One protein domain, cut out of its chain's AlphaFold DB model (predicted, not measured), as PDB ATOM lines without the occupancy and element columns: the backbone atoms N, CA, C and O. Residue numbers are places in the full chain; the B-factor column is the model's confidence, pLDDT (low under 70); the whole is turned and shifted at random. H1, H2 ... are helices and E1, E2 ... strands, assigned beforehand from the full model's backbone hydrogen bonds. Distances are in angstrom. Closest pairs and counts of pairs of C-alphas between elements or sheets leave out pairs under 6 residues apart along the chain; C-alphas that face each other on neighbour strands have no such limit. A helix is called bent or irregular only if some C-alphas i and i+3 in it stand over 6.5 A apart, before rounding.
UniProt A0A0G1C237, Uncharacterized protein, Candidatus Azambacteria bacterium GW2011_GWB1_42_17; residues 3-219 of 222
ATOM      1  N   LEU A   3     -24.262 -32.911 -36.083       94.06
ATOM      2  CA  LEU A   3     -24.269 -32.693 -34.633       94.06
ATOM      3  C   LEU A   3     -24.964 -31.368 -34.320       94.06
ATOM      4  O   LEU A   3     -24.559 -30.324 -34.829       94.06
ATOM      5  N   TYR A   4     -25.984 -31.405 -33.461       95.31
ATOM      6  CA  TYR A   4     -26.715 -30.216 -33.018       95.31
ATOM      7  C   TYR A   4     -26.698 -30.113 -31.494       95.31
ATOM      8  O   TYR A   4     -27.077 -31.057 -30.803       95.31
ATOM      9  N   GLN A   5     -26.308 -28.953 -30.957       94.31
ATOM     10  CA  GLN A   5     -26.317 -28.702 -29.517       94.31
ATOM     11  C   GLN A   5     -27.462 -27.761 -29.123       94.31
ATOM     12  O   GLN A   5     -27.678 -26.726 -29.753       94.31
ATOM     13  N   TYR A   6     -28.178 -28.118 -28.055       92.25
ATOM     14  CA  TYR A   6     -29.269 -27.337 -27.477       92.25
ATOM     15  C   TYR A   6     -29.050 -27.147 -25.977       92.25
ATOM     16  O   TYR A   6     -29.101 -28.106 -25.208       92.25
ATOM     17  N   SER A   7     -28.853 -25.891 -25.562       86.56
ATOM     18  CA  SER A   7     -28.654 -25.549 -24.150       86.56
ATOM     19  C   SER A   7     -29.879 -25.872 -23.312       86.56
ATOM     20  O   SER A   7     -30.939 -25.298 -23.574       86.56
ATOM     21  N   CYS A   8     -29.687 -26.662 -22.255       80.31
ATOM     22  CA  CYS A   8     -30.625 -26.739 -21.139       80.31
ATOM     23  C   CYS A   8     -30.727 -25.340 -20.508       80.31
ATOM     24  O   CYS A   8     -29.701 -24.678 -20.316       80.31
ATOM     25  N   ARG A   9     -31.943 -24.851 -20.256       80.69
ATOM     26  CA  ARG A   9     -32.188 -23.563 -19.595       80.69
ATOM     27  C   ARG A   9     -32.934 -23.811 -18.295       80.69
ATOM     28  O   ARG A   9     -34.032 -24.351 -18.311       80.69
ATOM     29  N   GLU A  10     -32.330 -23.408 -17.184       73.88
ATOM     30  CA  GLU A  10     -32.935 -23.456 -15.850       73.88
ATOM     31  C   GLU A  10     -33.746 -22.175 -15.604       73.88
ATOM     32  O   GLU A  10     -33.366 -21.319 -14.808       73.88
ATOM     33  N   GLU A  11     -34.820 -21.989 -16.367       76.25
ATOM     34  CA  GLU A  11     -35.693 -20.811 -16.285       76.25
ATOM     35  C   GLU A  11     -37.039 -21.180 -15.635       76.25
ATOM     36  O   GLU A  11     -37.366 -22.352 -15.457       76.25
ATOM     37  N   SER A  12     -37.853 -20.185 -15.269       67.62
ATOM     38  CA  SER A  12     -39.139 -20.397 -14.578       67.62
ATOM     39  C   SER A  12     -40.218 -21.089 -15.430       67.62
ATOM     40  O   SER A  12     -41.305 -21.364 -14.925       67.62
ATOM     41  N   GLY A  13     -39.942 -21.365 -16.708       73.62
ATOM     42  CA  GLY A  13     -40.882 -21.938 -17.669       73.62
ATOM     43  C   GLY A  13     -40.400 -23.242 -18.303       73.62
ATOM     44  O   GLY A  13     -39.258 -23.667 -18.146       73.62
ATOM     45  N   VAL A  14     -41.299 -23.879 -19.055       80.88
ATOM     46  CA  VAL A  14     -41.005 -25.111 -19.796       80.88
ATOM     47  C   VAL A  14     -40.350 -24.766 -21.135       80.88
ATOM     48  O   VAL A  14     -40.996 -24.208 -22.021       80.88
ATOM     49  N   ASP A  15     -39.082 -25.135 -21.312       83.88
ATOM     50  CA  ASP A  15     -38.347 -24.937 -22.565       83.88
ATOM     51  C   ASP A  15     -38.483 -26.149 -23.498       83.88
ATOM     52  O   ASP A  15     -37.877 -27.197 -23.297       83.88
ATOM     53  N   LEU A  16     -39.262 -26.013 -24.571       90.25
ATOM     54  CA  LEU A  16     -39.533 -27.118 -25.494       90.25
ATOM     55  C   LEU A  16     -38.520 -27.261 -26.638       90.25
ATOM     56  O   LEU A  16     -38.709 -28.117 -27.503       90.25
ATOM     57  N   ARG A  17     -37.443 -26.465 -26.686       91.81
ATOM     58  CA  ARG A  17     -36.497 -26.488 -27.821       91.81
ATOM     59  C   ARG A  17     -35.849 -27.857 -28.024       91.81
ATOM     60  O   ARG A  17     -35.755 -28.310 -29.162       91.81
ATOM     61  N   GLN A  18     -35.464 -28.535 -26.943       93.19
ATOM     62  CA  GLN A  18     -34.882 -29.881 -26.999       93.19
ATOM     63  C   GLN A  18     -35.901 -30.913 -27.493       93.19
ATOM     64  O   GLN A  18     -35.624 -31.658 -28.432       93.19
ATOM     65  N   ALA A  19     -37.116 -30.895 -26.944       93.38
ATOM     66  CA  ALA A  19     -38.186 -31.781 -27.386       93.38
ATOM     67  C   ALA A  19     -38.520 -31.576 -28.873       93.38
ATOM     68  O   ALA A  19     -38.652 -32.546 -29.624       93.38
ATOM     69  N   ASN A  20     -38.607 -30.321 -29.318       95.12
ATOM     70  CA  ASN A  20     -38.854 -29.971 -30.715       95.12
ATOM     71  C   ASN A  20     -37.698 -30.407 -31.625       95.12
ATOM     72  O   ASN A  20     -37.949 -30.869 -32.735       95.12
ATOM     73  N   ALA A  21     -36.449 -30.336 -31.155       96.19
ATOM     74  CA  ALA A  21     -35.296 -30.853 -31.887       96.19
ATOM     75  C   ALA A  21     -35.391 -32.373 -32.101       96.19
ATOM     76  O   ALA A  21     -35.139 -32.837 -33.212       96.19
ATOM     77  N   VAL A  22     -35.831 -33.145 -31.098       97.06
ATOM     78  CA  VAL A  22     -36.061 -34.596 -31.261       97.06
ATOM     79  C   VAL A  22     -37.096 -34.872 -32.350       97.06
ATOM     80  O   VAL A  22     -36.856 -35.702 -33.224       97.06
ATOM     81  N   ALA A  23     -38.230 -34.167 -32.328       95.31
ATOM     82  CA  ALA A  23     -39.285 -34.351 -33.325       95.31
ATOM     83  C   ALA A  23     -38.836 -33.938 -34.737       95.31
ATOM     84  O   ALA A  23     -39.134 -34.634 -35.704       95.31
ATOM     85  N   ARG A  24     -38.103 -32.822 -34.846       96.31
ATOM     86  CA  ARG A  24     -37.633 -32.260 -36.116       96.31
ATOM     87  C   ARG A  24     -36.550 -33.111 -36.767       96.31
ATOM     88  O   ARG A  24     -36.629 -33.382 -37.959       96.31
ATOM     89  N   TYR A  25     -35.514 -33.463 -36.010       96.44
ATOM     90  CA  TYR A  25     -34.311 -34.080 -36.567       96.44
ATOM     91  C   TYR A  25     -34.322 -35.600 -36.516       96.44
ATOM     92  O   TYR A  25     -33.501 -36.206 -37.195       96.44
ATOM     93  N   ARG A  26     -35.231 -36.202 -35.732       96.06
ATOM     94  CA  ARG A  26     -35.385 -37.659 -35.601       96.06
ATOM     95  C   ARG A  26     -34.031 -38.356 -35.365       96.06
ATOM     96  O   ARG A  26     -33.616 -39.165 -36.187       96.06
ATOM     97  N   PRO A  27     -33.315 -37.996 -34.288       97.19
ATOM     98  CA  PRO A  27     -31.904 -38.325 -34.141       97.19
ATOM     99  C   PRO A  27     -31.638 -39.813 -33.926       97.19
ATOM    100  O   PRO A  27     -32.466 -40.522 -33.355       97.19
ATOM    101  N   ASP A  28     -30.433 -40.251 -34.277       96.50
ATOM    102  CA  ASP A  28     -29.911 -41.571 -33.919       96.50
ATOM    103  C   ASP A  28     -29.416 -41.595 -32.472       96.50
ATOM    104  O   ASP A  28     -29.511 -42.617 -31.794       96.50
ATOM    105  N   VAL A  29     -28.907 -40.459 -31.989       97.12
ATOM    106  CA  VAL A  29     -28.296 -40.329 -30.664       97.12
ATOM    107  C   VAL A  29     -28.759 -39.056 -29.972       97.12
ATOM    108  O   VAL A  29     -28.772 -37.977 -30.567       97.12
ATOM    109  N   ILE A  30     -29.077 -39.167 -28.685       97.38
ATOM    110  CA  ILE A  30     -29.284 -38.029 -27.790       97.38
ATOM    111  C   ILE A  30     -28.350 -38.171 -26.591       97.38
ATOM    112  O   ILE A  30     -28.318 -39.210 -25.933       97.38
ATOM    113  N   ILE A  31     -27.613 -37.105 -26.302       96.81
ATOM    114  CA  ILE A  31     -26.668 -37.019 -25.197       96.81
ATOM    115  C   ILE A  31     -27.186 -35.984 -24.199       96.81
ATOM    116  O   ILE A  31     -27.297 -34.811 -24.542       96.81
ATOM    117  N   PHE A  32     -27.510 -36.411 -22.984       94.56
ATOM    118  CA  PHE A  32     -28.051 -35.587 -21.909       94.56
ATOM    119  C   PHE A  32     -26.965 -35.166 -20.915       94.56
ATOM    120  O   PHE A  32     -26.097 -35.960 -20.540       94.56
ATOM    121  N   GLU A  33     -27.082 -33.940 -20.405       92.31
ATOM    122  CA  GLU A  33     -26.455 -33.515 -19.152       92.31
ATOM    123  C   GLU A  33     -27.219 -34.111 -17.964       92.31
ATOM    124  O   GLU A  33     -28.012 -33.460 -17.288       92.31
ATOM    125  N   ALA A  34     -27.019 -35.406 -17.769       90.19
ATOM    126  CA  ALA A  34     -27.525 -36.158 -16.639       90.19
ATOM    127  C   ALA A  34     -26.423 -37.108 -16.157       90.19
ATOM    128  O   ALA A  34     -25.587 -37.521 -16.967       90.19
ATOM    129  N   PRO A  35     -26.408 -37.467 -14.865       88.00
ATOM    130  CA  PRO A  35     -25.428 -38.403 -14.337       88.00
ATOM    131  C   PRO A  35     -25.583 -39.778 -14.990       88.00
ATOM    132  O   PRO A  35     -26.703 -40.268 -15.197       88.00
ATOM    133  N   GLY A  36     -24.440 -40.393 -15.298       81.12
ATOM    134  CA  GLY A  36     -24.365 -41.800 -15.685       81.12
ATOM    135  C   GLY A  36     -24.808 -42.740 -14.556       81.12
ATOM    136  O   GLY A  36     -25.047 -42.322 -13.422       81.12
ATOM    137  N   ASN A  37     -24.929 -44.026 -14.875       74.50
ATOM    138  CA  ASN A  37     -25.159 -45.082 -13.888       74.50
ATOM    139  C   ASN A  37     -23.845 -45.827 -13.587       74.50
ATOM    140  O   ASN A  37     -22.807 -45.549 -14.185       74.50
ATOM    141  N   GLU A  38     -23.889 -46.804 -12.680       66.56
ATOM    142  CA  GLU A  38     -22.730 -47.646 -12.334       66.56
ATOM    143  C   GLU A  38     -22.137 -48.391 -13.546       66.56
ATOM    144  O   GLU A  38     -20.959 -48.733 -13.553       66.56
ATOM    145  N   SER A  39     -22.937 -48.619 -14.594       64.44
ATOM    146  CA  SER A  39     -22.515 -49.253 -15.848       64.44
ATOM    147  C   SER A  39     -21.948 -48.266 -16.883       64.44
ATOM    148  O   SER A  39     -21.616 -48.687 -17.990       64.44
ATOM    149  N   GLY A  40     -21.850 -46.971 -16.561       82.12
ATOM    150  CA  GLY A  40     -21.309 -45.925 -17.431       82.12
ATOM    151  C   GLY A  40     -22.347 -44.906 -17.915       82.12
ATOM    152  O   GLY A  40     -23.376 -44.661 -17.284       82.12
ATOM    153  N   CYS A  41     -22.056 -44.264 -19.049       88.56
ATOM    154  CA  CYS A  41     -22.901 -43.208 -19.616       88.56
ATOM    155  C   CYS A  41     -24.080 -43.735 -20.452       88.56
ATOM    156  O   CYS A  41     -24.943 -42.956 -20.852       88.56
ATOM    157  N   GLU A  42     -24.153 -45.037 -20.729       90.88
ATOM    158  CA  GLU A  42     -25.238 -45.612 -21.524       90.88
ATOM    159  C   GLU A  42     -26.541 -45.734 -20.737       90.88
ATOM    160  O   GLU A  42     -26.593 -46.250 -19.614       90.88
ATOM    161  N   SER A  43     -27.640 -45.330 -21.371       88.25
ATOM    162  CA  SER A  43     -28.959 -45.591 -20.820       88.25
ATOM    163  C   SER A  43     -29.347 -47.063 -20.973       88.25
ATOM    164  O   SER A  43     -29.092 -47.688 -22.003       88.25
ATOM    165  N   VAL A  44     -30.083 -47.599 -19.993       88.00
ATOM    166  CA  VAL A  44     -30.640 -48.966 -20.023       88.00
ATOM    167  C   VAL A  44     -31.435 -49.254 -21.303       88.00
ATOM    168  O   VAL A  44     -31.471 -50.385 -21.783       88.00
ATOM    169  N   PHE A  45     -32.037 -48.221 -21.899       90.25
ATOM    170  CA  PHE A  45     -32.817 -48.332 -23.125       90.25
ATOM    171  C   PHE A  45     -31.991 -48.789 -24.332       90.25
ATOM    172  O   PHE A  45     -32.554 -49.421 -25.227       90.25
ATOM    173  N   ASN A  46     -30.687 -48.514 -24.373       92.75
ATOM    174  CA  ASN A  46     -29.823 -48.808 -25.524       92.75
ATOM    175  C   ASN A  46     -29.713 -50.315 -25.808       92.75
ATOM    176  O   ASN A  46     -29.584 -50.718 -26.959       92.75
ATOM    177  N   ARG A  47     -29.913 -51.155 -24.783       91.31
ATOM    178  CA  ARG A  47     -29.870 -52.627 -24.874       91.31
ATOM    179  C   ARG A  47     -31.090 -53.254 -25.558       91.31
ATOM    180  O   ARG A  47     -31.092 -54.448 -25.845       91.31
ATOM    181  N   TYR A  48     -32.144 -52.477 -25.803       92.25
ATOM    182  CA  TYR A  48     -33.400 -52.975 -26.358       92.25
ATOM    183  C   TYR A  48     -33.617 -52.478 -27.783       92.25
ATOM    184  O   TYR A  48     -33.351 -51.320 -28.110       92.25
ATOM    185  N   GLN A  49     -34.222 -53.332 -28.608       92.56
ATOM    186  CA  GLN A  49     -34.764 -52.930 -29.905       92.56
ATOM    187  C   GLN A  49     -35.855 -51.852 -29.737       92.56
ATOM    188  O   GLN A  49     -36.551 -51.856 -28.717       92.56
ATOM    189  N   PRO A  50     -36.080 -50.973 -30.734       91.12
ATOM    190  CA  PRO A  50     -37.012 -49.838 -30.640       91.12
ATOM    191  C   PRO A  50     -38.402 -50.203 -30.111       91.12
ATOM    192  O   PRO A  50     -38.898 -49.602 -29.161       91.12
ATOM    193  N   ARG A  51     -39.011 -51.262 -30.653       90.69
ATOM    194  CA  ARG A  51     -40.364 -51.701 -30.269       90.69
ATOM    195  C   ARG A  51     -40.415 -52.519 -28.973       90.69
ATOM    196  O   ARG A  51     -41.502 -52.833 -28.505       90.69
ATOM    197  N   LYS A  52     -39.258 -52.851 -28.388       92.00
ATOM    198  CA  LYS A  52     -39.114 -53.661 -27.163       92.00
ATOM    199  C   LYS A  52     -38.580 -52.856 -25.970       92.00
ATOM    200  O   LYS A  52     -38.208 -53.444 -24.958       92.00
ATOM    201  N   LYS A  53     -38.512 -51.523 -26.072       91.31
ATOM    202  CA  LYS A  53     -38.016 -50.656 -24.990       91.31
ATOM    203  C   LYS A  53     -38.897 -50.822 -23.735       91.31
ATOM    204  O   LYS A  53     -40.127 -50.823 -23.860       91.31
ATOM    205  N   PRO A  54     -38.317 -50.923 -22.524       88.31
ATOM    206  CA  PRO A  54     -39.073 -51.154 -21.296       88.31
ATOM    207  C   PRO A  54     -39.940 -49.939 -20.936       88.31
ATOM    208  O   PRO A  54     -39.486 -48.965 -20.339       88.31
ATOM    209  N   ALA A  55     -41.230 -49.999 -21.280       82.88
ATOM    210  CA  ALA A  55     -42.169 -48.897 -21.058       82.88
ATOM    211  C   ALA A  55     -42.322 -48.513 -19.572       82.88
ATOM    212  O   ALA A  55     -42.628 -47.359 -19.270       82.88
ATOM    213  N   GLY A  56     -42.110 -49.467 -18.657       84.88
ATOM    214  CA  GLY A  56     -42.129 -49.236 -17.212       84.88
ATOM    215  C   GLY A  56     -41.031 -48.279 -16.745       84.88
ATOM    216  O   GLY A  56     -41.320 -47.367 -15.975       84.88
ATOM    217  N   GLU A  57     -39.812 -48.414 -17.269       85.19
ATOM    218  CA  GLU A  57     -38.678 -47.559 -16.890       85.19
ATOM    219  C   GLU A  57     -38.899 -46.106 -17.317       85.19
ATOM    220  O   GLU A  57     -38.709 -45.188 -16.526       85.19
ATOM    221  N   ILE A  58     -39.442 -45.876 -18.516       82.94
ATOM    222  CA  ILE A  58     -39.751 -44.508 -18.958       82.94
ATOM    223  C   ILE A  58     -40.839 -43.879 -18.089       82.94
ATOM    224  O   ILE A  58     -40.755 -42.704 -17.740       82.94
ATOM    225  N   LYS A  59     -41.867 -44.652 -17.713       86.06
ATOM    226  CA  LYS A  59     -42.918 -44.168 -16.808       86.06
ATOM    227  C   LYS A  59     -42.340 -43.787 -15.443       86.06
ATOM    228  O   LYS A  59     -42.749 -42.761 -14.901       86.06
ATOM    229  N   LYS A  60     -41.382 -44.559 -14.911       87.19
ATOM    230  CA  LYS A  60     -40.663 -44.220 -13.670       87.19
ATOM    231  C   LYS A  60     -39.888 -42.909 -13.823       87.19
ATOM    232  O   LYS A  60     -40.057 -42.018 -12.992       87.19
ATOM    233  N   THR A  61     -39.127 -42.746 -14.909       84.25
ATOM    234  CA  THR A  61     -38.414 -41.494 -15.215       84.25
ATOM    235  C   THR A  61     -39.381 -40.312 -15.300       84.25
ATOM    236  O   THR A  61     -39.201 -39.318 -14.606       84.25
ATOM    237  N   GLN A  62     -40.471 -40.430 -16.063       87.19
ATOM    238  CA  GLN A  62     -41.475 -39.368 -16.186       87.19
ATOM    239  C   GLN A  62     -42.147 -39.033 -14.847       87.19
ATOM    240  O   GLN A  62     -42.384 -37.862 -14.557       87.19
ATOM    241  N   ALA A  63     -42.433 -40.028 -14.003       88.19
ATOM    242  CA  ALA A  63     -42.982 -39.794 -12.668       88.19
ATOM    243  C   ALA A  63     -41.999 -39.029 -11.763       88.19
ATOM    244  O   ALA A  63     -42.412 -38.115 -11.049       88.19
ATOM    245  N   MET A  64     -40.706 -39.359 -11.822       86.62
ATOM    246  CA  MET A  64     -39.646 -38.649 -11.102       86.62
ATOM    247  C   MET A  64     -39.515 -37.193 -11.572       86.62
ATOM    248  O   MET A  64     -39.486 -36.277 -10.746       86.62
ATOM    249  N   LEU A  65     -39.517 -36.965 -12.891       86.69
ATOM    250  CA  LEU A  65     -39.456 -35.625 -13.484       86.69
ATOM    251  C   LEU A  65     -40.670 -34.774 -13.084       86.69
ATOM    252  O   LEU A  65     -40.503 -33.612 -12.743       86.69
ATOM    253  N   ARG A  66     -41.882 -35.350 -13.023       88.88
ATOM    254  CA  ARG A  66     -43.085 -34.636 -12.538       88.88
ATOM    255  C   ARG A  66     -42.971 -34.196 -11.082       88.88
ATOM    256  O   ARG A  66     -43.443 -33.116 -10.740       88.88
ATOM    257  N   ARG A  67     -42.375 -35.024 -10.215       87.12
ATOM    258  CA  ARG A  67     -42.138 -34.652  -8.809       87.12
ATOM    259  C   ARG A  67     -41.125 -33.512  -8.720       87.12
ATOM    260  O   ARG A  67     -41.387 -32.535  -8.030       87.12
ATOM    261  N   THR A  68     -40.029 -33.622  -9.466       81.88
ATOM    262  CA  THR A  68     -38.957 -32.612  -9.527       81.88
ATOM    263  C   THR A  68     -39.453 -31.295 -10.125       81.88
ATOM    264  O   THR A  68     -39.120 -30.221  -9.635       81.88
ATOM    265  N   GLY A  69     -40.347 -31.363 -11.113       82.06
ATOM    266  CA  GLY A  69     -40.962 -30.205 -11.757       82.06
ATOM    267  C   GLY A  69     -41.766 -29.294 -10.826       82.06
ATOM    268  O   GLY A  69     -42.022 -28.153 -11.191       82.06
ATOM    269  N   LYS A  70     -42.135 -29.756  -9.619       82.31
ATOM    270  CA  LYS A  70     -42.786 -28.909  -8.605       82.31
ATOM    271  C   LYS A  70     -41.857 -27.821  -8.062       82.31
ATOM    272  O   LYS A  70     -42.333 -26.742  -7.734       82.31
ATOM    273  N   SER A  71     -40.561 -28.107  -7.947       80.88
ATOM    274  CA  SER A  71     -39.543 -27.158  -7.474       80.88
ATOM    275  C   SER A  71     -38.655 -26.624  -8.599       80.88
ATOM    276  O   SER A  71     -38.076 -25.553  -8.457       80.88
ATOM    277  N   ALA A  72     -38.566 -27.349  -9.715       77.50
ATOM    278  CA  ALA A  72     -37.738 -27.015 -10.868       77.50
ATOM    279  C   ALA A  72     -38.540 -27.167 -12.177       77.50
ATOM    280  O   ALA A  72     -38.400 -28.181 -12.866       77.50
ATOM    281  N   PRO A  73     -39.402 -26.192 -12.536       79.81
ATOM    282  CA  PRO A  73     -40.331 -26.312 -13.666       79.81
ATOM    283  C   PRO A  73     -39.669 -26.639 -15.006       79.81
ATOM    284  O   PRO A  73     -40.260 -27.355 -15.818       79.81
ATOM    285  N   TRP A  74     -38.433 -26.181 -15.223       76.25
ATOM    286  CA  TRP A  74     -37.673 -26.464 -16.440       76.25
ATOM    287  C   TRP A  74     -37.510 -27.965 -16.700       76.25
ATOM    288  O   TRP A  74     -37.563 -28.381 -17.846       76.25
ATOM    289  N   VAL A  75     -37.433 -28.805 -15.661       81.25
ATOM    290  CA  VAL A  75     -37.291 -30.270 -15.777       81.25
ATOM    291  C   VAL A  75     -38.494 -30.925 -16.480       81.25
ATOM    292  O   VAL A  75     -38.403 -32.034 -17.007       81.25
ATOM    293  N   LEU A  76     -39.644 -30.246 -16.543       85.00
ATOM    294  CA  LEU A  76     -40.816 -30.747 -17.263       85.00
ATOM    295  C   LEU A  76     -40.602 -30.801 -18.786       85.00
ATOM    296  O   LEU A  76     -41.305 -31.563 -19.456       85.00
ATOM    297  N   SER A  77     -39.627 -30.065 -19.341       84.75
ATOM    298  CA  SER A  77     -39.258 -30.179 -20.760       84.75
ATOM    299  C   SER A  77     -38.809 -31.590 -21.121       84.75
ATOM    300  O   SER A  77     -39.146 -32.096 -22.195       84.75
ATOM    301  N   ASP A  78     -38.119 -32.262 -20.201       86.25
ATOM    302  CA  ASP A  78     -37.560 -33.592 -20.426       86.25
ATOM    303  C   ASP A  78     -38.660 -34.633 -20.601       86.25
ATOM    304  O   ASP A  78     -38.519 -35.557 -21.401       86.25
ATOM    305  N   ILE A  79     -39.814 -34.448 -19.949       89.38
ATOM    306  CA  ILE A  79     -40.985 -35.310 -20.157       89.38
ATOM    307  C   ILE A  79     -41.390 -35.284 -21.632       89.38
ATOM    308  O   ILE A  79     -41.609 -36.345 -22.221       89.38
ATOM    309  N   LYS A  80     -41.446 -34.091 -22.240       91.31
ATOM    310  CA  LYS A  80     -41.810 -33.937 -23.651       91.31
ATOM    311  C   LYS A  80     -40.730 -34.491 -24.579       91.31
ATOM    312  O   LYS A  80     -41.058 -35.105 -25.595       91.31
ATOM    313  N   THR A  81     -39.459 -34.327 -24.215       93.56
ATOM    314  CA  THR A  81     -38.330 -34.956 -24.910       93.56
ATOM    315  C   THR A  81     -38.489 -36.478 -24.932       93.56
ATOM    316  O   THR A  81     -38.488 -37.074 -26.010       93.56
ATOM    317  N   TYR A  82     -38.738 -37.109 -23.779       92.44
ATOM    318  CA  TYR A  82     -38.980 -38.551 -23.689       92.44
ATOM    319  C   TYR A  82     -40.245 -38.995 -24.432       92.44
ATOM    320  O   TYR A  82     -40.243 -40.067 -25.037       92.44
ATOM    321  N   ASP A  83     -41.312 -38.192 -24.451       93.50
ATOM    322  CA  ASP A  83     -42.505 -38.502 -25.247       93.50
ATOM    323  C   ASP A  83     -42.192 -38.554 -26.749       93.50
ATOM    324  O   ASP A  83     -42.650 -39.465 -27.440       93.50
ATOM    325  N   ASN A  84     -41.384 -37.621 -27.258       95.75
ATOM    326  CA  ASN A  84     -40.970 -37.627 -28.661       95.75
ATOM    327  C   ASN A  84     -40.030 -38.800 -28.973       95.75
ATOM    328  O   ASN A  84     -40.234 -39.482 -29.975       95.75
ATOM    329  N   VAL A  85     -39.084 -39.122 -28.085       95.06
ATOM    330  CA  VAL A  85     -38.244 -40.328 -28.215       95.06
ATOM    331  C   VAL A  85     -39.100 -41.599 -28.268       95.06
ATOM    332  O   VAL A  85     -38.893 -42.459 -29.122       95.06
ATOM    333  N   ARG A  86     -40.123 -41.709 -27.414       93.94
ATOM    334  CA  ARG A  86     -41.049 -42.853 -27.420       93.94
ATOM    335  C   ARG A  86     -41.815 -42.993 -28.725       93.94
ATOM    336  O   ARG A  86     -42.058 -44.121 -29.149       93.94
ATOM    337  N   LYS A  87     -42.238 -41.882 -29.332       94.81
ATOM    338  CA  LYS A  87     -42.900 -41.906 -30.644       94.81
ATOM    339  C   LYS A  87     -41.961 -42.480 -31.705       94.81
ATOM    340  O   LYS A  87     -42.337 -43.437 -32.373       94.81
ATOM    341  N   LEU A  88     -40.714 -42.008 -31.746       95.69
ATOM    342  CA  LEU A  88     -39.688 -42.525 -32.659       95.69
ATOM    343  C   LEU A  88     -39.435 -44.028 -32.458       95.69
ATOM    344  O   LEU A  88     -39.397 -44.784 -33.426       95.69
ATOM    345  N   TRP A  89     -39.349 -44.493 -31.210       95.62
ATOM    346  CA  TRP A  89     -39.202 -45.921 -30.911       95.62
ATOM    347  C   TRP A  89     -40.379 -46.773 -31.414       95.62
ATOM    348  O   TRP A  89     -40.159 -47.864 -31.946       95.62
ATOM    349  N   LYS A  90     -41.621 -46.281 -31.298       93.94
ATOM    350  CA  LYS A  90     -42.812 -46.963 -31.840       93.94
ATOM    351  C   LYS A  90     -42.781 -47.046 -33.367       93.94
ATOM    352  O   LYS A  90     -43.129 -48.083 -33.928       93.94
ATOM    353  N   GLU A  91     -42.316 -45.985 -34.017       95.06
ATOM    354  CA  GLU A  91     -42.133 -45.918 -35.471       95.06
ATOM    355  C   GLU A  91     -40.994 -46.828 -35.968       95.06
ATOM    356  O   GLU A  91     -40.923 -47.131 -37.153       95.06
ATOM    357  N   GLY A  92     -40.149 -47.343 -35.067       93.75
ATOM    358  CA  GLY A  92     -39.050 -48.256 -35.389       93.75
ATOM    359  C   GLY A  92     -37.676 -47.588 -35.470       93.75
ATOM    360  O   GLY A  92     -36.690 -48.280 -35.705       93.75
ATOM    361  N   CYS A  93     -37.574 -46.281 -35.224       93.00
ATOM    362  CA  CYS A  93     -36.292 -45.578 -35.160       93.00
ATOM    363  C   CYS A  93     -35.563 -45.927 -33.856       93.00
ATOM    364  O   CYS A  93     -36.147 -45.817 -32.780       93.00
ATOM    365  N   ASN A  94     -34.285 -46.318 -33.918       92.00
ATOM    366  CA  ASN A  94     -33.525 -46.751 -32.740       92.00
ATOM    367  C   ASN A  94     -32.695 -45.642 -32.094       92.00
ATOM    368  O   ASN A  94     -31.470 -45.728 -32.055       92.00
ATOM    369  N   VAL A  95     -33.375 -44.644 -31.528       95.75
ATOM    370  CA  VAL A  95     -32.712 -43.556 -30.796       95.75
ATOM    371  C   VAL A  95     -31.949 -44.112 -29.587       95.75
ATOM    372  O   VAL A  95     -32.564 -44.725 -28.703       95.75
ATOM    373  N   GLN A  96     -30.635 -43.895 -29.557       95.81
ATOM    374  CA  GLN A  96     -29.731 -44.210 -28.450       95.81
ATOM    375  C   GLN A  96     -29.632 -43.018 -27.499       95.81
ATOM    376  O   GLN A  96     -29.558 -41.873 -27.940       95.81
ATOM    377  N   LEU A  97     -29.632 -43.279 -26.194       95.44
ATOM    378  CA  LEU A  97     -29.612 -42.249 -25.157       95.44
ATOM    379  C   LEU A  97     -28.372 -42.409 -24.273       95.44
ATOM    380  O   LEU A  97     -28.087 -43.515 -23.804       95.44
ATOM    381  N   PHE A  98     -27.675 -41.308 -24.008       96.19
ATOM    382  CA  PHE A  98     -26.487 -41.276 -23.156       96.19
ATOM    383  C   PHE A  98     -26.592 -40.162 -22.114       96.19
ATOM    384  O   PHE A  98     -27.080 -39.081 -22.421       96.19
ATOM    385  N   ASN A  99     -26.101 -40.418 -20.906       94.94
ATOM    386  CA  ASN A  99     -26.044 -39.499 -19.773       94.94
ATOM    387  C   ASN A  99     -24.572 -39.284 -19.413       94.94
ATOM    388  O   ASN A  99     -23.917 -40.227 -18.969       94.94
ATOM    389  N   ILE A 100     -24.033 -38.087 -19.652       95.56
ATOM    390  CA  ILE A 100     -22.573 -37.886 -19.645       95.56
ATOM    391  C   ILE A 100     -22.028 -37.061 -18.480       95.56
ATOM    392  O   ILE A 100     -20.816 -36.882 -18.405       95.56
ATOM    393  N   ASP A 101     -22.882 -36.549 -17.596       93.69
ATOM    394  CA  ASP A 101     -22.454 -35.725 -16.461       93.69
ATOM    395  C   ASP A 101     -21.695 -36.552 -15.407       93.69
ATOM    396  O   ASP A 101     -21.737 -37.787 -15.391       93.69
ATOM    397  N   GLY A 102     -21.020 -35.850 -14.499       90.44
ATOM    398  CA  GLY A 102     -20.396 -36.433 -13.323       90.44
ATOM    399  C   GLY A 102     -21.403 -37.187 -12.442       90.44
ATOM    400  O   GLY A 102     -22.606 -36.916 -12.478       90.44
ATOM    401  N   PRO A 103     -20.924 -38.144 -11.638       90.56
ATOM    402  CA  PRO A 103     -21.784 -39.000 -10.833       90.56
ATOM    403  C   PRO A 103     -22.433 -38.223  -9.674       90.56
ATOM    404  O   PRO A 103     -21.995 -37.131  -9.302       90.56
ATOM    405  N   GLN A 104     -23.518 -38.766  -9.113       87.50
ATOM    406  CA  GLN A 104     -24.385 -38.060  -8.156       87.50
ATOM    407  C   GLN A 104     -23.633 -37.535  -6.927       87.50
ATOM    408  O   GLN A 104     -23.917 -36.436  -6.456       87.50
ATOM    409  N   GLU A 105     -22.662 -38.288  -6.430       89.31
ATOM    410  CA  GLU A 105     -21.777 -37.923  -5.330       89.31
ATOM    411  C   GLU A 105     -20.972 -36.655  -5.630       89.31
ATOM    412  O   GLU A 105     -20.849 -35.810  -4.750       89.31
ATOM    413  N   LEU A 106     -20.519 -36.462  -6.876       88.31
ATOM    414  CA  LEU A 106     -19.823 -35.249  -7.315       88.31
ATOM    415  C   LEU A 106     -20.803 -34.075  -7.464       88.31
ATOM    416  O   LEU A 106     -20.481 -32.942  -7.103       88.31
ATOM    417  N   LEU A 107     -22.018 -34.336  -7.958       85.25
ATOM    418  CA  LEU A 107     -23.065 -33.322  -8.146       85.25
ATOM    419  C   LEU A 107     -23.611 -32.773  -6.819       85.25
ATOM    420  O   LEU A 107     -23.934 -31.588  -6.724       85.25
ATOM    421  N   ARG A 108     -23.705 -33.623  -5.793       84.38
ATOM    422  CA  ARG A 108     -24.321 -33.307  -4.493       84.38
ATOM    423  C   ARG A 108     -23.367 -32.710  -3.468       84.38
ATOM    424  O   ARG A 108     -23.797 -32.440  -2.350       84.38
ATOM    425  N   ILE A 109     -22.105 -32.486  -3.828       82.44
ATOM    426  CA  ILE A 109     -21.132 -31.881  -2.918       82.44
ATOM    427  C   ILE A 109     -21.652 -30.523  -2.437       82.44
ATOM    428  O   ILE A 109     -21.786 -29.575  -3.220       82.44
ATOM    429  N   GLY A 110     -21.930 -30.445  -1.136       70.88
ATOM    430  CA  GLY A 110     -22.137 -29.191  -0.432       70.88
ATOM    431  C   GLY A 110     -20.796 -28.482  -0.336       70.88
ATOM    432  O   GLY A 110     -19.881 -28.975   0.313       70.88
ATOM    433  N   LEU A 111     -20.660 -27.363  -1.036       71.81
ATOM    434  CA  LEU A 111     -19.493 -26.507  -0.891       71.81
ATOM    435  C   LEU A 111     -19.770 -25.552   0.276       71.81
ATOM    436  O   LEU A 111     -20.865 -24.979   0.371       71.81
ATOM    437  N   GLU A 112     -18.811 -25.413   1.188       59.94
ATOM    438  CA  GLU A 112     -18.905 -24.417   2.252       59.94
ATOM    439  C   GLU A 112     -18.923 -23.019   1.626       59.94
ATOM    440  O   GLU A 112     -18.231 -22.739   0.647       59.94
ATOM    441  N   ARG A 113     -19.787 -22.141   2.139       54.91
ATOM    442  CA  ARG A 113     -19.792 -20.736   1.726       54.91
ATOM    443  C   ARG A 113     -18.653 -20.052   2.462       54.91
ATOM    444  O   ARG A 113     -18.760 -19.906   3.670       54.91
ATOM    445  N   ASP A 114     -17.625 -19.602   1.753       52.44
ATOM    446  CA  ASP A 114     -16.637 -18.691   2.333       52.44
ATOM    447  C   ASP A 114     -17.310 -17.325   2.616       52.44
ATOM    448  O   ASP A 114     -17.714 -16.641   1.670       52.44
ATOM    449  N   PRO A 115     -17.470 -16.915   3.891       49.00
ATOM    450  CA  PRO A 115     -18.109 -15.650   4.246       49.00
ATOM    451  C   PRO A 115     -17.200 -14.431   4.009       49.00
ATOM    452  O   PRO A 115     -17.690 -13.303   3.969       49.00
ATOM    453  N   THR A 116     -15.891 -14.639   3.833       49.69
ATOM    454  CA  THR A 116     -14.893 -13.591   3.554       49.69
ATOM    455  C   THR A 116     -14.739 -13.319   2.055       49.69
ATOM    456  O   THR A 116     -14.368 -12.215   1.653       49.69
ATOM    457  N   GLN A 117     -15.130 -14.274   1.204       48.25
ATOM    458  CA  GLN A 117     -15.221 -14.106  -0.250       48.25
ATOM    459  C   GLN A 117     -16.613 -13.608  -0.672       48.25
ATOM    460  O   GLN A 117     -17.391 -14.310  -1.312       48.25
ATOM    461  N   HIS A 118     -16.874 -12.334  -0.371       39.69
ATOM    462  CA  HIS A 118     -18.045 -11.537  -0.766       39.69
ATOM    463  C   HIS A 118     -19.429 -11.953  -0.191       39.69
ATOM    464  O   HIS A 118     -19.876 -13.087  -0.337       39.69
ATOM    465  N   PRO A 119     -20.220 -10.991   0.332       34.31
ATOM    466  CA  PRO A 119     -21.453 -11.238   1.095       34.31
ATOM    467  C   PRO A 119     -22.698 -11.588   0.251       34.31
ATOM    468  O   PRO A 119     -23.825 -11.331   0.670       34.31
ATOM    469  N   ARG A 120     -22.551 -12.154  -0.954       36.62
ATOM    470  CA  ARG A 120     -23.699 -12.590  -1.775       36.62
ATOM    471  C   ARG A 120     -23.636 -14.099  -2.001       36.62
ATOM    472  O   ARG A 120     -22.567 -14.602  -2.333       36.62
ATOM    473  N   PRO A 121     -24.755 -14.834  -1.870       38.84
ATOM    474  CA  PRO A 121     -24.756 -16.279  -2.050       38.84
ATOM    475  C   PRO A 121     -24.269 -16.610  -3.464       38.84
ATOM    476  O   PRO A 121     -24.901 -16.214  -4.437       38.84
ATOM    477  N   TYR A 122     -23.142 -17.319  -3.562       45.56
ATOM    478  CA  TYR A 122     -22.677 -18.004  -4.769       45.56
ATOM    479  C   TYR A 122     -22.877 -17.222  -6.076       45.56
ATOM    480  O   TYR A 122     -23.706 -17.589  -6.915       45.56
ATOM    481  N   ARG A 123     -22.074 -16.180  -6.331       48.84
ATOM    482  CA  ARG A 123     -21.913 -15.741  -7.723       48.84
ATOM    483  C   ARG A 123     -21.224 -16.901  -8.453       48.84
ATOM    484  O   ARG A 123     -20.047 -17.157  -8.211       48.84
ATOM    485  N   ARG A 124     -21.983 -17.666  -9.256       51.22
ATOM    486  CA  ARG A 124     -21.469 -18.763 -10.102       51.22
ATOM    487  C   ARG A 124     -20.124 -18.309 -10.689       51.22
ATOM    488  O   ARG A 124     -20.087 -17.307 -11.399       51.22
ATOM    489  N   GLY A 125     -19.031 -18.991 -10.345       57.38
ATOM    490  CA  GLY A 125     -17.716 -18.706 -10.920       57.38
ATOM    491  C   GLY A 125     -16.678 -17.949 -10.081       57.38
ATOM    492  O   GLY A 125     -15.645 -17.612 -10.660       57.38
ATOM    493  N   THR A 126     -16.866 -17.716  -8.774       68.06
ATOM    494  CA  THR A 126     -15.809 -17.117  -7.914       68.06
ATOM    495  C   THR A 126     -15.189 -18.063  -6.883       68.06
ATOM    496  O   THR A 126     -14.099 -17.782  -6.404       68.06
ATOM    497  N   HIS A 127     -15.828 -19.192  -6.565       81.19
ATOM    498  CA  HIS A 127     -15.346 -20.127  -5.540       81.19
ATOM    499  C   HIS A 127     -14.389 -21.175  -6.126       81.19
ATOM    500  O   HIS A 127     -14.734 -21.845  -7.104       81.19
ATOM    501  N   LEU A 128     -13.219 -21.373  -5.510       87.56
ATOM    502  CA  LEU A 128     -12.194 -22.298  -6.012       87.56
ATOM    503  C   LEU A 128     -12.697 -23.745  -6.095       87.56
ATOM    504  O   LEU A 128     -12.672 -24.333  -7.173       87.56
ATOM    505  N   MET A 129     -13.254 -24.297  -5.008       89.81
ATOM    506  CA  MET A 129     -13.789 -25.672  -5.029       89.81
ATOM    507  C   MET A 129     -14.968 -25.844  -5.992       89.81
ATOM    508  O   MET A 129     -15.231 -26.948  -6.469       89.81
ATOM    509  N   TRP A 130     -15.672 -24.755  -6.327       88.25
ATOM    510  CA  TRP A 130     -16.699 -24.817  -7.361       88.25
ATOM    511  C   TRP A 130     -16.044 -25.034  -8.722       88.25
ATOM    512  O   TRP A 130     -16.457 -25.945  -9.427       88.25
ATOM    513  N   TRP A 131     -14.986 -24.288  -9.055       91.62
ATOM    514  CA  TRP A 131     -14.224 -24.487 -10.293       91.62
ATOM    515  C   TRP A 131     -13.546 -25.853 -10.374       91.62
ATOM    516  O   TRP A 131     -13.581 -26.464 -11.437       91.62
ATOM    517  N   VAL A 132     -13.021 -26.372  -9.259       94.06
ATOM    518  CA  VAL A 132     -12.515 -27.752  -9.185       94.06
ATOM    519  C   VAL A 132     -13.621 -28.740  -9.551       94.06
ATOM    520  O   VAL A 132     -13.446 -29.565 -10.443       94.06
ATOM    521  N   ARG A 133     -14.801 -28.623  -8.931       93.19
ATOM    522  CA  ARG A 133     -15.948 -29.483  -9.250       93.19
ATOM    523  C   ARG A 133     -16.390 -29.349 -10.709       93.19
ATOM    524  O   ARG A 133     -16.723 -30.354 -11.328       93.19
ATOM    525  N   ILE A 134     -16.421 -28.129 -11.247       93.25
ATOM    526  CA  ILE A 134     -16.771 -27.865 -12.650       93.25
ATOM    527  C   ILE A 134     -15.790 -28.569 -13.588       93.25
ATOM    528  O   ILE A 134     -16.237 -29.326 -14.446       93.25
ATOM    529  N   TYR A 135     -14.486 -28.387 -13.377       96.19
ATOM    530  CA  TYR A 135     -13.444 -29.051 -14.156       96.19
ATOM    531  C   TYR A 135     -13.612 -30.575 -14.142       96.19
ATOM    532  O   TYR A 135     -13.673 -31.193 -15.199       96.19
ATOM    533  N   LEU A 136     -13.786 -31.176 -12.961       96.31
ATOM    534  CA  LEU A 136     -13.941 -32.628 -12.827       96.31
ATOM    535  C   LEU A 136     -15.203 -33.156 -13.529       96.31
ATOM    536  O   LEU A 136     -15.143 -34.173 -14.217       96.31
ATOM    537  N   ARG A 137     -16.343 -32.460 -13.402       95.31
ATOM    538  CA  ARG A 137     -17.578 -32.826 -14.120       95.31
ATOM    539  C   ARG A 137     -17.378 -32.780 -15.632       95.31
ATOM    540  O   ARG A 137     -17.763 -33.707 -16.333       95.31
ATOM    541  N   GLU A 138     -16.778 -31.707 -16.131       96.50
ATOM    542  CA  GLU A 138     -16.611 -31.482 -17.568       96.50
ATOM    543  C   GLU A 138     -15.553 -32.394 -18.179       96.50
ATOM    544  O   GLU A 138     -15.710 -32.816 -19.322       96.50
ATOM    545  N   ARG A 139     -14.536 -32.777 -17.403       97.12
ATOM    546  CA  ARG A 139     -13.585 -33.830 -17.760       97.12
ATOM    547  C   ARG A 139     -14.288 -35.165 -17.984       97.12
ATOM    548  O   ARG A 139     -14.129 -35.755 -19.044       97.12
ATOM    549  N   ILE A 140     -15.159 -35.579 -17.060       95.94
ATOM    550  CA  ILE A 140     -15.981 -36.792 -17.220       95.94
ATOM    551  C   ILE A 140     -16.881 -36.691 -18.461       95.94
ATOM    552  O   ILE A 140     -16.978 -37.643 -19.238       95.94
ATOM    553  N   MET A 141     -17.530 -35.541 -18.673       96.88
ATOM    554  CA  MET A 141     -18.353 -35.306 -19.865       96.88
ATOM    555  C   MET A 141     -17.541 -35.428 -21.157       96.88
ATOM    556  O   MET A 141     -18.007 -36.061 -22.105       96.88
ATOM    557  N   ALA A 142     -16.341 -34.842 -21.200       97.19
ATOM    558  CA  ALA A 142     -15.445 -34.910 -22.348       97.19
ATOM    559  C   ALA A 142     -15.019 -36.356 -22.628       97.19
ATOM    560  O   ALA A 142     -15.238 -36.835 -23.740       97.19
ATOM    561  N   ASP A 143     -14.549 -37.087 -21.615       95.69
ATOM    562  CA  ASP A 143     -14.141 -38.491 -21.743       95.69
ATOM    563  C   ASP A 143     -15.289 -39.380 -22.251       95.69
ATOM    564  O   ASP A 143     -15.092 -40.303 -23.044       95.69
ATOM    565  N   ASN A 144     -16.521 -39.115 -21.806       96.25
ATOM    566  CA  ASN A 144     -17.699 -39.824 -22.297       96.25
ATOM    567  C   ASN A 144     -17.994 -39.489 -23.765       96.25
ATOM    568  O   ASN A 144     -18.275 -40.391 -24.555       96.25
ATOM    569  N   LEU A 145     -17.900 -38.217 -24.167       95.94
ATOM    570  CA  LEU A 145     -18.077 -37.823 -25.568       95.94
ATOM    571  C   LEU A 145     -17.000 -38.408 -26.485       95.94
ATOM    572  O   LEU A 145     -17.333 -38.835 -27.591       95.94
ATOM    573  N   GLU A 146     -15.748 -38.485 -26.034       95.25
ATOM    574  CA  GLU A 146     -14.663 -39.125 -26.788       95.25
ATOM    575  C   GLU A 146     -14.920 -40.616 -27.028       95.25
ATOM    576  O   GLU A 146     -14.505 -41.146 -28.055       95.25
ATOM    577  N   LYS A 147     -15.654 -41.291 -26.136       93.44
ATOM    578  CA  LYS A 147     -16.073 -42.690 -26.327       93.44
ATOM    579  C   LYS A 147     -17.272 -42.809 -27.267       93.44
ATOM    580  O   LYS A 147     -17.314 -43.707 -28.101       93.44
ATOM    581  N   ILE A 148     -18.248 -41.911 -27.138       94.06
ATOM    582  CA  ILE A 148     -19.520 -41.992 -27.871       94.06
ATOM    583  C   ILE A 148     -19.355 -41.543 -29.327       94.06
ATOM    584  O   ILE A 148     -19.757 -42.254 -30.246       94.06
ATOM    585  N   LEU A 149     -18.800 -40.351 -29.563       94.00
ATOM    586  CA  LEU A 149     -18.850 -39.699 -30.876       94.00
ATOM    587  C   LEU A 149     -18.143 -40.490 -31.998       94.00
ATOM    588  O   LEU A 149     -18.710 -40.561 -33.095       94.00
ATOM    589  N   PRO A 150     -16.980 -41.142 -31.785       92.94
ATOM    590  CA  PRO A 150     -16.327 -41.931 -32.833       92.94
ATOM    591  C   PRO A 150     -17.174 -43.093 -33.366       92.94
ATOM    592  O   PRO A 150     -17.087 -43.407 -34.557       92.94
ATOM    593  N   CYS A 151     -18.039 -43.685 -32.535       91.25
ATOM    594  CA  CYS A 151     -18.946 -44.770 -32.931       91.25
ATOM    595  C   CYS A 151     -19.950 -44.335 -34.014       91.25
ATOM    596  O   CYS A 151     -20.400 -45.153 -34.820       91.25
ATOM    597  N   TYR A 152     -20.263 -43.038 -34.069       90.62
ATOM    598  CA  TYR A 152     -21.219 -42.451 -35.012       90.62
ATOM    599  C   TYR A 152     -20.551 -41.589 -36.086       90.62
ATOM    600  O   TYR A 152     -21.150 -41.337 -37.129       90.62
ATOM    601  N   ALA A 153     -19.288 -41.196 -35.903       87.06
ATOM    602  CA  ALA A 153     -18.535 -40.425 -36.892       87.06
ATOM    603  C   ALA A 153     -18.426 -41.147 -38.249       87.06
ATOM    604  O   ALA A 153     -18.484 -40.507 -39.300       87.06
ATOM    605  N   ARG A 154     -18.336 -42.486 -38.235       82.56
ATOM    606  CA  ARG A 154     -18.270 -43.327 -39.447       82.56
ATOM    607  C   ARG A 154     -19.607 -43.438 -40.191       82.56
ATOM    608  O   ARG A 154     -19.634 -43.861 -41.343       82.56
ATOM    609  N   GLN A 155     -20.709 -43.035 -39.564       86.94
ATOM    610  CA  GLN A 155     -22.051 -43.071 -40.140       86.94
ATOM    611  C   GLN A 155     -22.360 -41.689 -40.739       86.94
ATOM    612  O   GLN A 155     -22.676 -40.729 -40.029       86.94
ATOM    613  N   LYS A 156     -22.215 -41.548 -42.066       75.50
ATOM    614  CA  LYS A 156     -22.302 -40.240 -42.753       75.50
ATOM    615  C   LYS A 156     -23.604 -39.485 -42.451       75.50
ATOM    616  O   LYS A 156     -23.535 -38.283 -42.196       75.50
ATOM    617  N   GLU A 157     -24.724 -40.191 -42.331       89.25
ATOM    618  CA  GLU A 157     -26.036 -39.595 -42.049       89.25
ATOM    619  C   GLU A 157     -26.443 -39.576 -40.572       89.25
ATOM    620  O   GLU A 157     -27.496 -39.024 -40.267       89.25
ATOM    621  N   ALA A 158     -25.619 -40.097 -39.651       93.44
ATOM    622  CA  ALA A 158     -25.996 -40.133 -38.239       93.44
ATOM    623  C   ALA A 158     -26.253 -38.727 -37.688       93.44
ATOM    624  O   ALA A 158     -25.428 -37.819 -37.863       93.44
ATOM    625  N   VAL A 159     -27.376 -38.560 -36.999       97.12
ATOM    626  CA  VAL A 159     -27.790 -37.317 -36.356       97.12
ATOM    627  C   VAL A 159     -27.648 -37.443 -34.843       97.12
ATOM    628  O   VAL A 159     -28.306 -38.265 -34.202       97.12
ATOM    629  N   VAL A 160     -26.815 -36.580 -34.264       97.38
ATOM    630  CA  VAL A 160     -26.528 -36.529 -32.827       97.38
ATOM    631  C   VAL A 160     -27.065 -35.224 -32.247       97.38
ATOM    632  O   VAL A 160     -26.706 -34.138 -32.708       97.38
ATOM    633  N   LEU A 161     -27.902 -35.319 -31.212       97.81
ATOM    634  CA  LEU A 161     -28.306 -34.175 -30.396       97.81
ATOM    635  C   LEU A 161     -27.537 -34.161 -29.076       97.81
ATOM    636  O   LEU A 161     -27.472 -35.174 -28.383       97.81
ATOM    637  N   ILE A 162     -27.002 -32.999 -28.708       96.75
ATOM    638  CA  ILE A 162     -26.310 -32.769 -27.435       96.75
ATOM    639  C   ILE A 162     -27.118 -31.774 -26.601       96.75
ATOM    640  O   ILE A 162     -27.289 -30.613 -26.976       96.75
ATOM    641  N   PHE A 163     -27.613 -32.228 -25.458       95.31
ATOM    642  CA  PHE A 163     -28.435 -31.485 -24.505       95.31
ATOM    643  C   PHE A 163     -27.619 -31.156 -23.257       95.31
ATOM    644  O   PHE A 163     -27.841 -31.711 -22.185       95.31
ATOM    645  N   LEU A 164     -26.642 -30.267 -23.438       92.88
ATOM    646  CA  LEU A 164     -25.777 -29.725 -22.386       92.88
ATOM    647  C   LEU A 164     -26.031 -28.233 -22.244       92.88
ATOM    648  O   LEU A 164     -26.184 -27.557 -23.260       92.88
ATOM    649  N   GLN A 165     -26.023 -27.687 -21.031       91.12
ATOM    650  CA  GLN A 165     -26.016 -26.244 -20.806       91.12
ATOM    651  C   GLN A 165     -24.878 -25.586 -21.591       91.12
ATOM    652  O   GLN A 165     -23.776 -26.125 -21.698       91.12
ATOM    653  N   LYS A 166     -25.122 -24.384 -22.128       90.44
ATOM    654  CA  LYS A 166     -24.135 -23.661 -22.948       90.44
ATOM    655  C   LYS A 166     -22.792 -23.500 -22.231       90.44
ATOM    656  O   LYS A 166     -21.760 -23.630 -22.876       90.44
ATOM    657  N   PHE A 167     -22.814 -23.229 -20.925       91.62
ATOM    658  CA  PHE A 167     -21.610 -23.121 -20.097       91.62
ATOM    659  C   PHE A 167     -20.771 -24.405 -20.155       91.62
ATOM    660  O   PHE A 167     -19.639 -24.363 -20.629       91.62
ATOM    661  N   HIS A 168     -21.369 -25.543 -19.794       94.06
ATOM    662  CA  HIS A 168     -20.708 -26.845 -19.837       94.06
ATOM    663  C   HIS A 168     -20.261 -27.223 -21.246       94.06
ATOM    664  O   HIS A 168     -19.135 -27.662 -21.442       94.06
ATOM    665  N   TRP A 169     -21.094 -26.975 -22.259       95.38
ATOM    666  CA  TRP A 169     -20.740 -27.287 -23.641       95.38
ATOM    667  C   TRP A 169     -19.502 -26.532 -24.135       95.38
ATOM    668  O   TRP A 169     -18.682 -27.097 -24.853       95.38
ATOM    669  N   MET A 170     -19.346 -25.255 -23.774       95.19
ATOM    670  CA  MET A 170     -18.157 -24.489 -24.160       95.19
ATOM    671  C   MET A 170     -16.890 -25.081 -23.545       95.19
ATOM    672  O   MET A 170     -15.907 -25.270 -24.258       95.19
ATOM    673  N   ASN A 171     -16.942 -25.431 -22.264       96.12
ATOM    674  CA  ASN A 171     -15.801 -25.981 -21.546       96.12
ATOM    675  C   ASN A 171     -15.460 -27.404 -22.018       96.12
ATOM    676  O   ASN A 171     -14.305 -27.714 -22.279       96.12
ATOM    677  N   VAL A 172     -16.470 -28.248 -22.239       97.44
ATOM    678  CA  VAL A 172     -16.284 -29.595 -22.797       97.44
ATOM    679  C   VAL A 172     -15.691 -29.533 -24.203       97.44
ATOM    680  O   VAL A 172     -14.787 -30.299 -24.510       97.44
ATOM    681  N   LYS A 173     -16.119 -28.594 -25.058       97.12
ATOM    682  CA  LYS A 173     -15.468 -28.385 -26.364       97.12
ATOM    683  C   LYS A 173     -14.005 -27.979 -26.233       97.12
ATOM    684  O   LYS A 173     -13.198 -28.442 -27.032       97.12
ATOM    685  N   PHE A 174     -13.683 -27.123 -25.265       97.94
ATOM    686  CA  PHE A 174     -12.299 -26.763 -24.974       97.94
ATOM    687  C   PHE A 174     -11.493 -27.992 -24.537       97.94
ATOM    688  O   PHE A 174     -10.403 -28.199 -25.040       97.94
ATOM    689  N   LEU A 175     -12.039 -28.877 -23.700       98.06
ATOM    690  CA  LEU A 175     -11.373 -30.137 -23.347       98.06
ATOM    691  C   LEU A 175     -11.190 -31.066 -24.562       98.06
ATOM    692  O   LEU A 175     -10.113 -31.622 -24.761       98.06
ATOM    693  N   LEU A 176     -12.209 -31.184 -25.417       97.00
ATOM    694  CA  LEU A 176     -12.167 -32.002 -26.635       97.00
ATOM    695  C   LEU A 176     -11.182 -31.479 -27.693       97.00
ATOM    696  O   LEU A 176     -10.790 -32.243 -28.575       97.00
ATOM    697  N   SER A 177     -10.753 -30.211 -27.622       97.31
ATOM    698  CA  SER A 177      -9.669 -29.702 -28.475       97.31
ATOM    699  C   SER A 177      -8.275 -30.127 -28.007       97.31
ATOM    700  O   SER A 177      -7.297 -29.735 -28.636       97.31
ATOM    701  N   LYS A 178      -8.182 -30.940 -26.945       96.69
ATOM    702  CA  LYS A 178      -6.941 -31.496 -26.377       96.69
ATOM    703  C   LYS A 178      -5.907 -30.421 -26.002       96.69
ATOM    704  O   LYS A 178      -4.785 -30.455 -26.506       96.69
ATOM    705  N   PRO A 179      -6.282 -29.463 -25.138       97.94
ATOM    706  CA  PRO A 179      -5.395 -28.399 -24.687       97.94
ATOM    707  C   PRO A 179      -4.229 -28.965 -23.871       97.94
ATOM    708  O   PRO A 179      -4.327 -30.016 -23.237       97.94
ATOM    709  N   THR A 180      -3.126 -28.228 -23.857       97.69
ATOM    710  CA  THR A 180      -1.975 -28.488 -22.987       97.69
ATOM    711  C   THR A 180      -2.335 -28.287 -21.512       97.69
ATOM    712  O   THR A 180      -3.330 -27.642 -21.165       97.69
ATOM    713  N   LYS A 181      -1.496 -28.803 -20.605       96.25
ATOM    714  CA  LYS A 181      -1.691 -28.621 -19.156       96.25
ATOM    715  C   LYS A 181      -1.666 -27.140 -18.764       96.25
ATOM    716  O   LYS A 181      -2.385 -26.720 -17.861       96.25
ATOM    717  N   GLU A 182      -0.858 -26.338 -19.439       96.06
ATOM    718  CA  GLU A 182      -0.724 -24.904 -19.202       96.06
ATOM    719  C   GLU A 182      -2.000 -24.160 -19.622       96.06
ATOM    720  O   GLU A 182      -2.518 -23.344 -18.858       96.06
ATOM    721  N   GLU A 183      -2.566 -24.504 -20.782       97.44
ATOM    722  CA  GLU A 183      -3.841 -23.955 -21.258       97.44
ATOM    723  C   GLU A 183      -5.014 -24.365 -20.360       97.44
ATOM    724  O   GLU A 183      -5.829 -23.516 -19.992       97.44
ATOM    725  N   LEU A 184      -5.080 -25.638 -19.948       96.88
ATOM    726  CA  LEU A 184      -6.078 -26.126 -18.987       96.88
ATOM    727  C   LEU A 184      -6.022 -25.332 -17.681       96.88
ATOM    728  O   LEU A 184      -7.054 -24.888 -17.169       96.88
ATOM    729  N   TRP A 185      -4.810 -25.133 -17.155       95.88
ATOM    730  CA  TRP A 185      -4.596 -24.386 -15.924       95.88
ATOM    731  C   TRP A 185      -5.059 -22.938 -16.072       95.88
ATOM    732  O   TRP A 185      -5.822 -22.447 -15.240       95.88
ATOM    733  N   GLY A 186      -4.658 -22.269 -17.157       94.31
ATOM    734  CA  GLY A 186      -5.079 -20.903 -17.456       94.31
ATOM    735  C   GLY A 186      -6.600 -20.764 -17.555       94.31
ATOM    736  O   GLY A 186      -7.173 -19.860 -16.946       94.31
ATOM    737  N   TYR A 187      -7.260 -21.692 -18.250       94.75
ATOM    738  CA  TYR A 187      -8.705 -21.662 -18.484       94.75
ATOM    739  C   TYR A 187      -9.525 -21.832 -17.195       94.75
ATOM    740  O   TYR A 187     -10.422 -21.034 -16.898       94.75
ATOM    741  N   TYR A 188      -9.213 -22.865 -16.408       93.56
ATOM    742  CA  TYR A 188      -9.988 -23.212 -15.214       93.56
ATOM    743  C   TYR A 188      -9.551 -22.429 -13.974       93.56
ATOM    744  O   TYR A 188     -10.396 -21.969 -13.199       93.56
ATOM    745  N   PHE A 189      -8.242 -22.237 -13.795       93.50
ATOM    746  CA  PHE A 189      -7.659 -21.797 -12.528       93.50
ATOM    747  C   PHE A 189      -6.857 -20.493 -12.609       93.50
ATOM    748  O   PHE A 189      -6.598 -19.891 -11.570       93.50
ATOM    749  N   GLY A 190      -6.554 -19.977 -13.806       90.50
ATOM    750  CA  GLY A 190      -5.738 -18.766 -13.993       90.50
ATOM    751  C   GLY A 190      -6.294 -17.491 -13.341       90.50
ATOM    752  O   GLY A 190      -5.563 -16.528 -13.127       90.50
ATOM    753  N   ARG A 191      -7.581 -17.481 -12.970       87.69
ATOM    754  CA  ARG A 191      -8.221 -16.375 -12.234       87.69
ATOM    755  C   ARG A 191      -7.844 -16.315 -10.747       87.69
ATOM    756  O   ARG A 191      -8.071 -15.287 -10.111       87.69
ATOM    757  N   PHE A 192      -7.349 -17.413 -10.173       87.69
ATOM    758  CA  PHE A 192      -7.033 -17.509  -8.750       87.69
ATOM    759  C   PHE A 192      -5.578 -17.109  -8.522       87.69
ATOM    760  O   PHE A 192      -4.653 -17.823  -8.901       87.69
ATOM    761  N   LYS A 193      -5.378 -15.941  -7.908       83.19
ATOM    762  CA  LYS A 193      -4.040 -15.432  -7.586       83.19
ATOM    763  C   LYS A 193      -3.354 -16.333  -6.557       83.19
ATOM    764  O   LYS A 193      -4.019 -16.850  -5.662       83.19
ATOM    765  N   ASN A 194      -2.029 -16.455  -6.658       81.25
ATOM    766  CA  ASN A 194      -1.182 -17.236  -5.743       81.25
ATOM    767  C   ASN A 194      -1.608 -18.706  -5.604       81.25
ATOM    768  O   ASN A 194      -1.418 -19.320  -4.556       81.25
ATOM    769  N   LEU A 195      -2.220 -19.254  -6.651       88.00
ATOM    770  CA  LEU A 195      -2.562 -20.660  -6.728       88.00
ATOM    771  C   LEU A 195      -1.551 -21.351  -7.639       88.00
ATOM    772  O   LEU A 195      -1.431 -20.998  -8.811       88.00
ATOM    773  N   ASP A 196      -0.854 -22.347  -7.103       89.81
ATOM    774  CA  ASP A 196      -0.115 -23.329  -7.891       89.81
ATOM    775  C   ASP A 196      -0.771 -24.714  -7.774       89.81
ATOM    776  O   ASP A 196      -1.724 -24.916  -7.012       89.81
ATOM    777  N   ARG A 197      -0.278 -25.671  -8.566       90.62
ATOM    778  CA  ARG A 197      -0.844 -27.025  -8.656       90.62
ATOM    779  C   ARG A 197      -0.795 -27.771  -7.316       90.62
ATOM    780  O   ARG A 197      -1.786 -28.401  -6.954       90.62
ATOM    781  N   ARG A 198       0.306 -27.660  -6.565       90.00
ATOM    782  CA  ARG A 198       0.486 -28.348  -5.273       90.00
ATOM    783  C   ARG A 198      -0.421 -27.743  -4.205       90.00
ATOM    784  O   ARG A 198      -1.124 -28.470  -3.508       90.00
ATOM    785  N   VAL A 199      -0.473 -26.413  -4.144       91.38
ATOM    786  CA  VAL A 199      -1.346 -25.669  -3.228       91.38
ATOM    787  C   VAL A 199      -2.817 -25.992  -3.493       91.38
ATOM    788  O   VAL A 199      -3.594 -26.150  -2.549       91.38
ATOM    789  N   LEU A 200      -3.223 -26.107  -4.763       92.81
ATOM    790  CA  LEU A 200      -4.586 -26.498  -5.114       92.81
ATOM    791  C   LEU A 200      -4.908 -27.905  -4.609       92.81
ATOM    792  O   LEU A 200      -5.930 -28.097  -3.959       92.81
ATOM    793  N   GLU A 201      -4.044 -28.876  -4.882       93.81
ATOM    794  CA  GLU A 201      -4.254 -30.259  -4.463       93.81
ATOM    795  C   GLU A 201      -4.362 -30.396  -2.936       93.81
ATOM    796  O   GLU A 201      -5.271 -31.059  -2.434       93.81
ATOM    797  N   GLU A 202      -3.483 -29.733  -2.181       92.94
ATOM    798  CA  GLU A 202      -3.550 -29.686  -0.715       92.94
ATOM    799  C   GLU A 202      -4.861 -29.075  -0.210       92.94
ATOM    800  O   GLU A 202      -5.482 -29.618   0.708       92.94
ATOM    801  N   LYS A 203      -5.325 -27.985  -0.838       91.75
ATOM    802  CA  LYS A 203      -6.624 -27.375  -0.523       91.75
ATOM    803  C   LYS A 203      -7.777 -28.336  -0.791       91.75
ATOM    804  O   LYS A 203      -8.612 -28.522   0.088       91.75
ATOM    805  N   ILE A 204      -7.800 -28.989  -1.954       93.44
ATOM    806  CA  ILE A 204      -8.845 -29.965  -2.299       93.44
ATOM    807  C   ILE A 204      -8.855 -31.107  -1.276       93.44
ATOM    808  O   ILE A 204      -9.911 -31.447  -0.747       93.44
ATOM    809  N   ARG A 205      -7.681 -31.665  -0.961       94.00
ATOM    810  CA  ARG A 205      -7.510 -32.746   0.020       94.00
ATOM    811  C   ARG A 205      -8.036 -32.374   1.401       94.00
ATOM    812  O   ARG A 205      -8.672 -33.205   2.044       94.00
ATOM    813  N   LYS A 206      -7.775 -31.144   1.848       91.25
ATOM    814  CA  LYS A 206      -8.219 -30.641   3.151       91.25
ATOM    815  C   LYS A 206      -9.719 -30.341   3.185       91.25
ATOM    816  O   LYS A 206     -10.369 -30.644   4.178       91.25
ATOM    817  N   GLU A 207     -10.251 -29.719   2.137       89.38
ATOM    818  CA  GLU A 207     -11.620 -29.192   2.126       89.38
ATOM    819  C   GLU A 207     -12.661 -30.241   1.728       89.38
ATOM    820  O   GLU A 207     -13.793 -30.201   2.211       89.38
ATOM    821  N   ASN A 208     -12.331 -31.171   0.826       90.38
ATOM    822  CA  ASN A 208     -13.321 -32.115   0.324       90.38
ATOM    823  C   ASN A 208     -12.719 -33.458  -0.145       90.38
ATOM    824  O   ASN A 208     -12.243 -33.563  -1.280       90.38
ATOM    825  N   PRO A 209     -12.827 -34.527   0.670       91.75
ATOM    826  CA  PRO A 209     -12.311 -35.854   0.324       91.75
ATOM    827  C   PRO A 209     -12.891 -36.442  -0.968       91.75
ATOM    828  O   PRO A 209     -12.192 -37.156  -1.686       91.75
ATOM    829  N   VAL A 210     -14.153 -36.130  -1.297       92.00
ATOM    830  CA  VAL A 210     -14.788 -36.596  -2.540       92.00
ATOM    831  C   VAL A 210     -14.145 -35.908  -3.740       92.00
ATOM    832  O   VAL A 210     -13.691 -36.598  -4.650       92.00
ATOM    833  N   LEU A 211     -14.028 -34.573  -3.736       93.75
ATOM    834  CA  LEU A 211     -13.316 -33.850  -4.799       93.75
ATOM    835  C   LEU A 211     -11.875 -34.329  -4.928       93.75
ATOM    836  O   LEU A 211     -11.411 -34.485  -6.051       93.75
ATOM    837  N   TYR A 212     -11.190 -34.587  -3.813       95.38
ATOM    838  CA  TYR A 212      -9.812 -35.070  -3.833       95.38
ATOM    839  C   TYR A 212      -9.692 -36.445  -4.493       95.38
ATOM    840  O   TYR A 212      -8.835 -36.636  -5.347       95.38
ATOM    841  N   SER A 213     -10.599 -37.368  -4.170       95.19
ATOM    842  CA  SER A 213     -10.655 -38.694  -4.797       95.19
ATOM    843  C   SER A 213     -10.852 -38.617  -6.318       95.19
ATOM    844  O   SER A 213     -10.182 -39.320  -7.073       95.19
ATOM    845  N   TYR A 214     -11.726 -37.729  -6.804       95.06
ATOM    846  CA  TYR A 214     -11.853 -37.508  -8.250       95.06
ATOM    847  C   TYR A 214     -10.639 -36.787  -8.827       95.06
ATOM    848  O   TYR A 214     -10.176 -37.154  -9.902       95.06
ATOM    849  N   TRP A 215     -10.104 -35.788  -8.128       96.44
ATOM    850  CA  TRP A 215      -8.926 -35.051  -8.567       96.44
ATOM    851  C   TRP A 215      -7.763 -35.994  -8.859       96.44
ATOM    852  O   TRP A 215      -7.260 -35.994  -9.975       96.44
ATOM    853  N   THR A 216      -7.412 -36.873  -7.923       95.75
ATOM    854  CA  THR A 216      -6.315 -37.835  -8.115       95.75
ATOM    855  C   THR A 216      -6.589 -38.850  -9.223       95.75
ATOM    856  O   THR A 216      -5.658 -39.361  -9.837       95.75
ATOM    857  N   LYS A 217      -7.863 -39.148  -9.504       94.62
ATOM    858  CA  LYS A 217      -8.253 -40.169 -10.479       94.62
ATOM    859  C   LYS A 217      -8.321 -39.665 -11.922       94.62
ATOM    860  O   LYS A 217      -8.026 -40.437 -12.831       94.62
ATOM    861  N   ILE A 218      -8.803 -38.441 -12.147       94.31
ATOM    862  CA  ILE A 218      -9.165 -37.960 -13.498       94.31
ATOM    863  C   ILE A 218      -8.554 -36.606 -13.881       94.31
ATOM    864  O   ILE A 218      -8.710 -36.175 -15.025       94.31
ATOM    865  N   SER A 219      -7.890 -35.916 -12.949       94.56
ATOM    866  CA  SER A 219      -7.246 -34.633 -13.238       94.56
ATOM    867  C   SER A 219      -6.033 -34.808 -14.151       94.56
ATOM    868  O   SER A 219      -5.255 -35.743 -14.008       94.56
TER     869      SER A 219
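This is residues 3 to 219 of the 222 residues of an uncharacterized protein of Candidatus Azambacteria bacterium GW2011_GWB1_42_17 (UniProt A0A0G1C237). A small parallel sheet has helices on both faces: H1 covers one face, with the hairpin of H3 and H4 packed on H1 through H4, and the long helix H6 covers the opposite face. H6 reaches past the sheet with residues 128 to 135 into a second, helical lobe, where H8 and H10 pack on it and H9 on H10. The printed part has 217 residues with ten named helices and four named strands, in the order E1 H1 E2 H2 H3 H4 E3 H5 H6 E4 H7 H8 H9 H10; the class is mixed, helices and strands. The whole is compact, with a radius of gyration of the C-alphas of 18.9 A and spans of 58 by 41 by 27 A.

Look first at the sheet, in order E1, residues 3 to 5, E4, 159 to 163, E2, 29 to 35, and E3, 96 to 101. Within hydrogen-bond range you find N 4 and O 160, 2.9 A, N 31 and O 161, 2.8 A, and N 30 and O 96, 2.8 A. H1, residues 17 to 25, is over E4 at a height over the sheet of 9.7 A. H6, residues 128 to 153, is on the opposite face at a height of 8.5 A, over E2 and only just not over E3 and E4, with 2 C-alphas on each. H4, residues 73 to 91, touches H1 with residues 77 to 85 alone, closest at the C-alphas of Ala 19 and Thr 81, 4.0 A. H3, residues 55 to 68, forms a hairpin with H4. H2, residues 44 to 47, and H5, 104 to 107, only graze the sheet. E2, H2 H3 H4, E3 is a strand-helix-strand unit, two parallel neighbour strands with helices between; E1, H1, E2 and E3, H5 H6, E4 are split units, another strand between theirs, with right-handed crossovers. Touching H6 are H7, residues 166 to 176, closest C-alphas Ala 142 and Val 172, 5.4 A; H8, 181 to 189; and H10, 209 to 218, which forms a hairpin with H9, 197 to 207. O i to N i+4 pairs are within range in 11 of 15 in H4 and 19 of 22 in H6.

Find C-alpha 3 at (-24.269, -32.693, -34.633), where E1 begins. H6 runs 36.4 A from C-alpha 128 at (-12.194, -22.298, -6.012), only just irregular: C-alphas 147 and 150 are 6.6 A apart. H4 spans 29.4 A.

The printed part has no cut. The links E1 to H1 and H5 to H6 are long. Residue 12, residues 38 to 39 and 112 to 126 have pLDDT under 70.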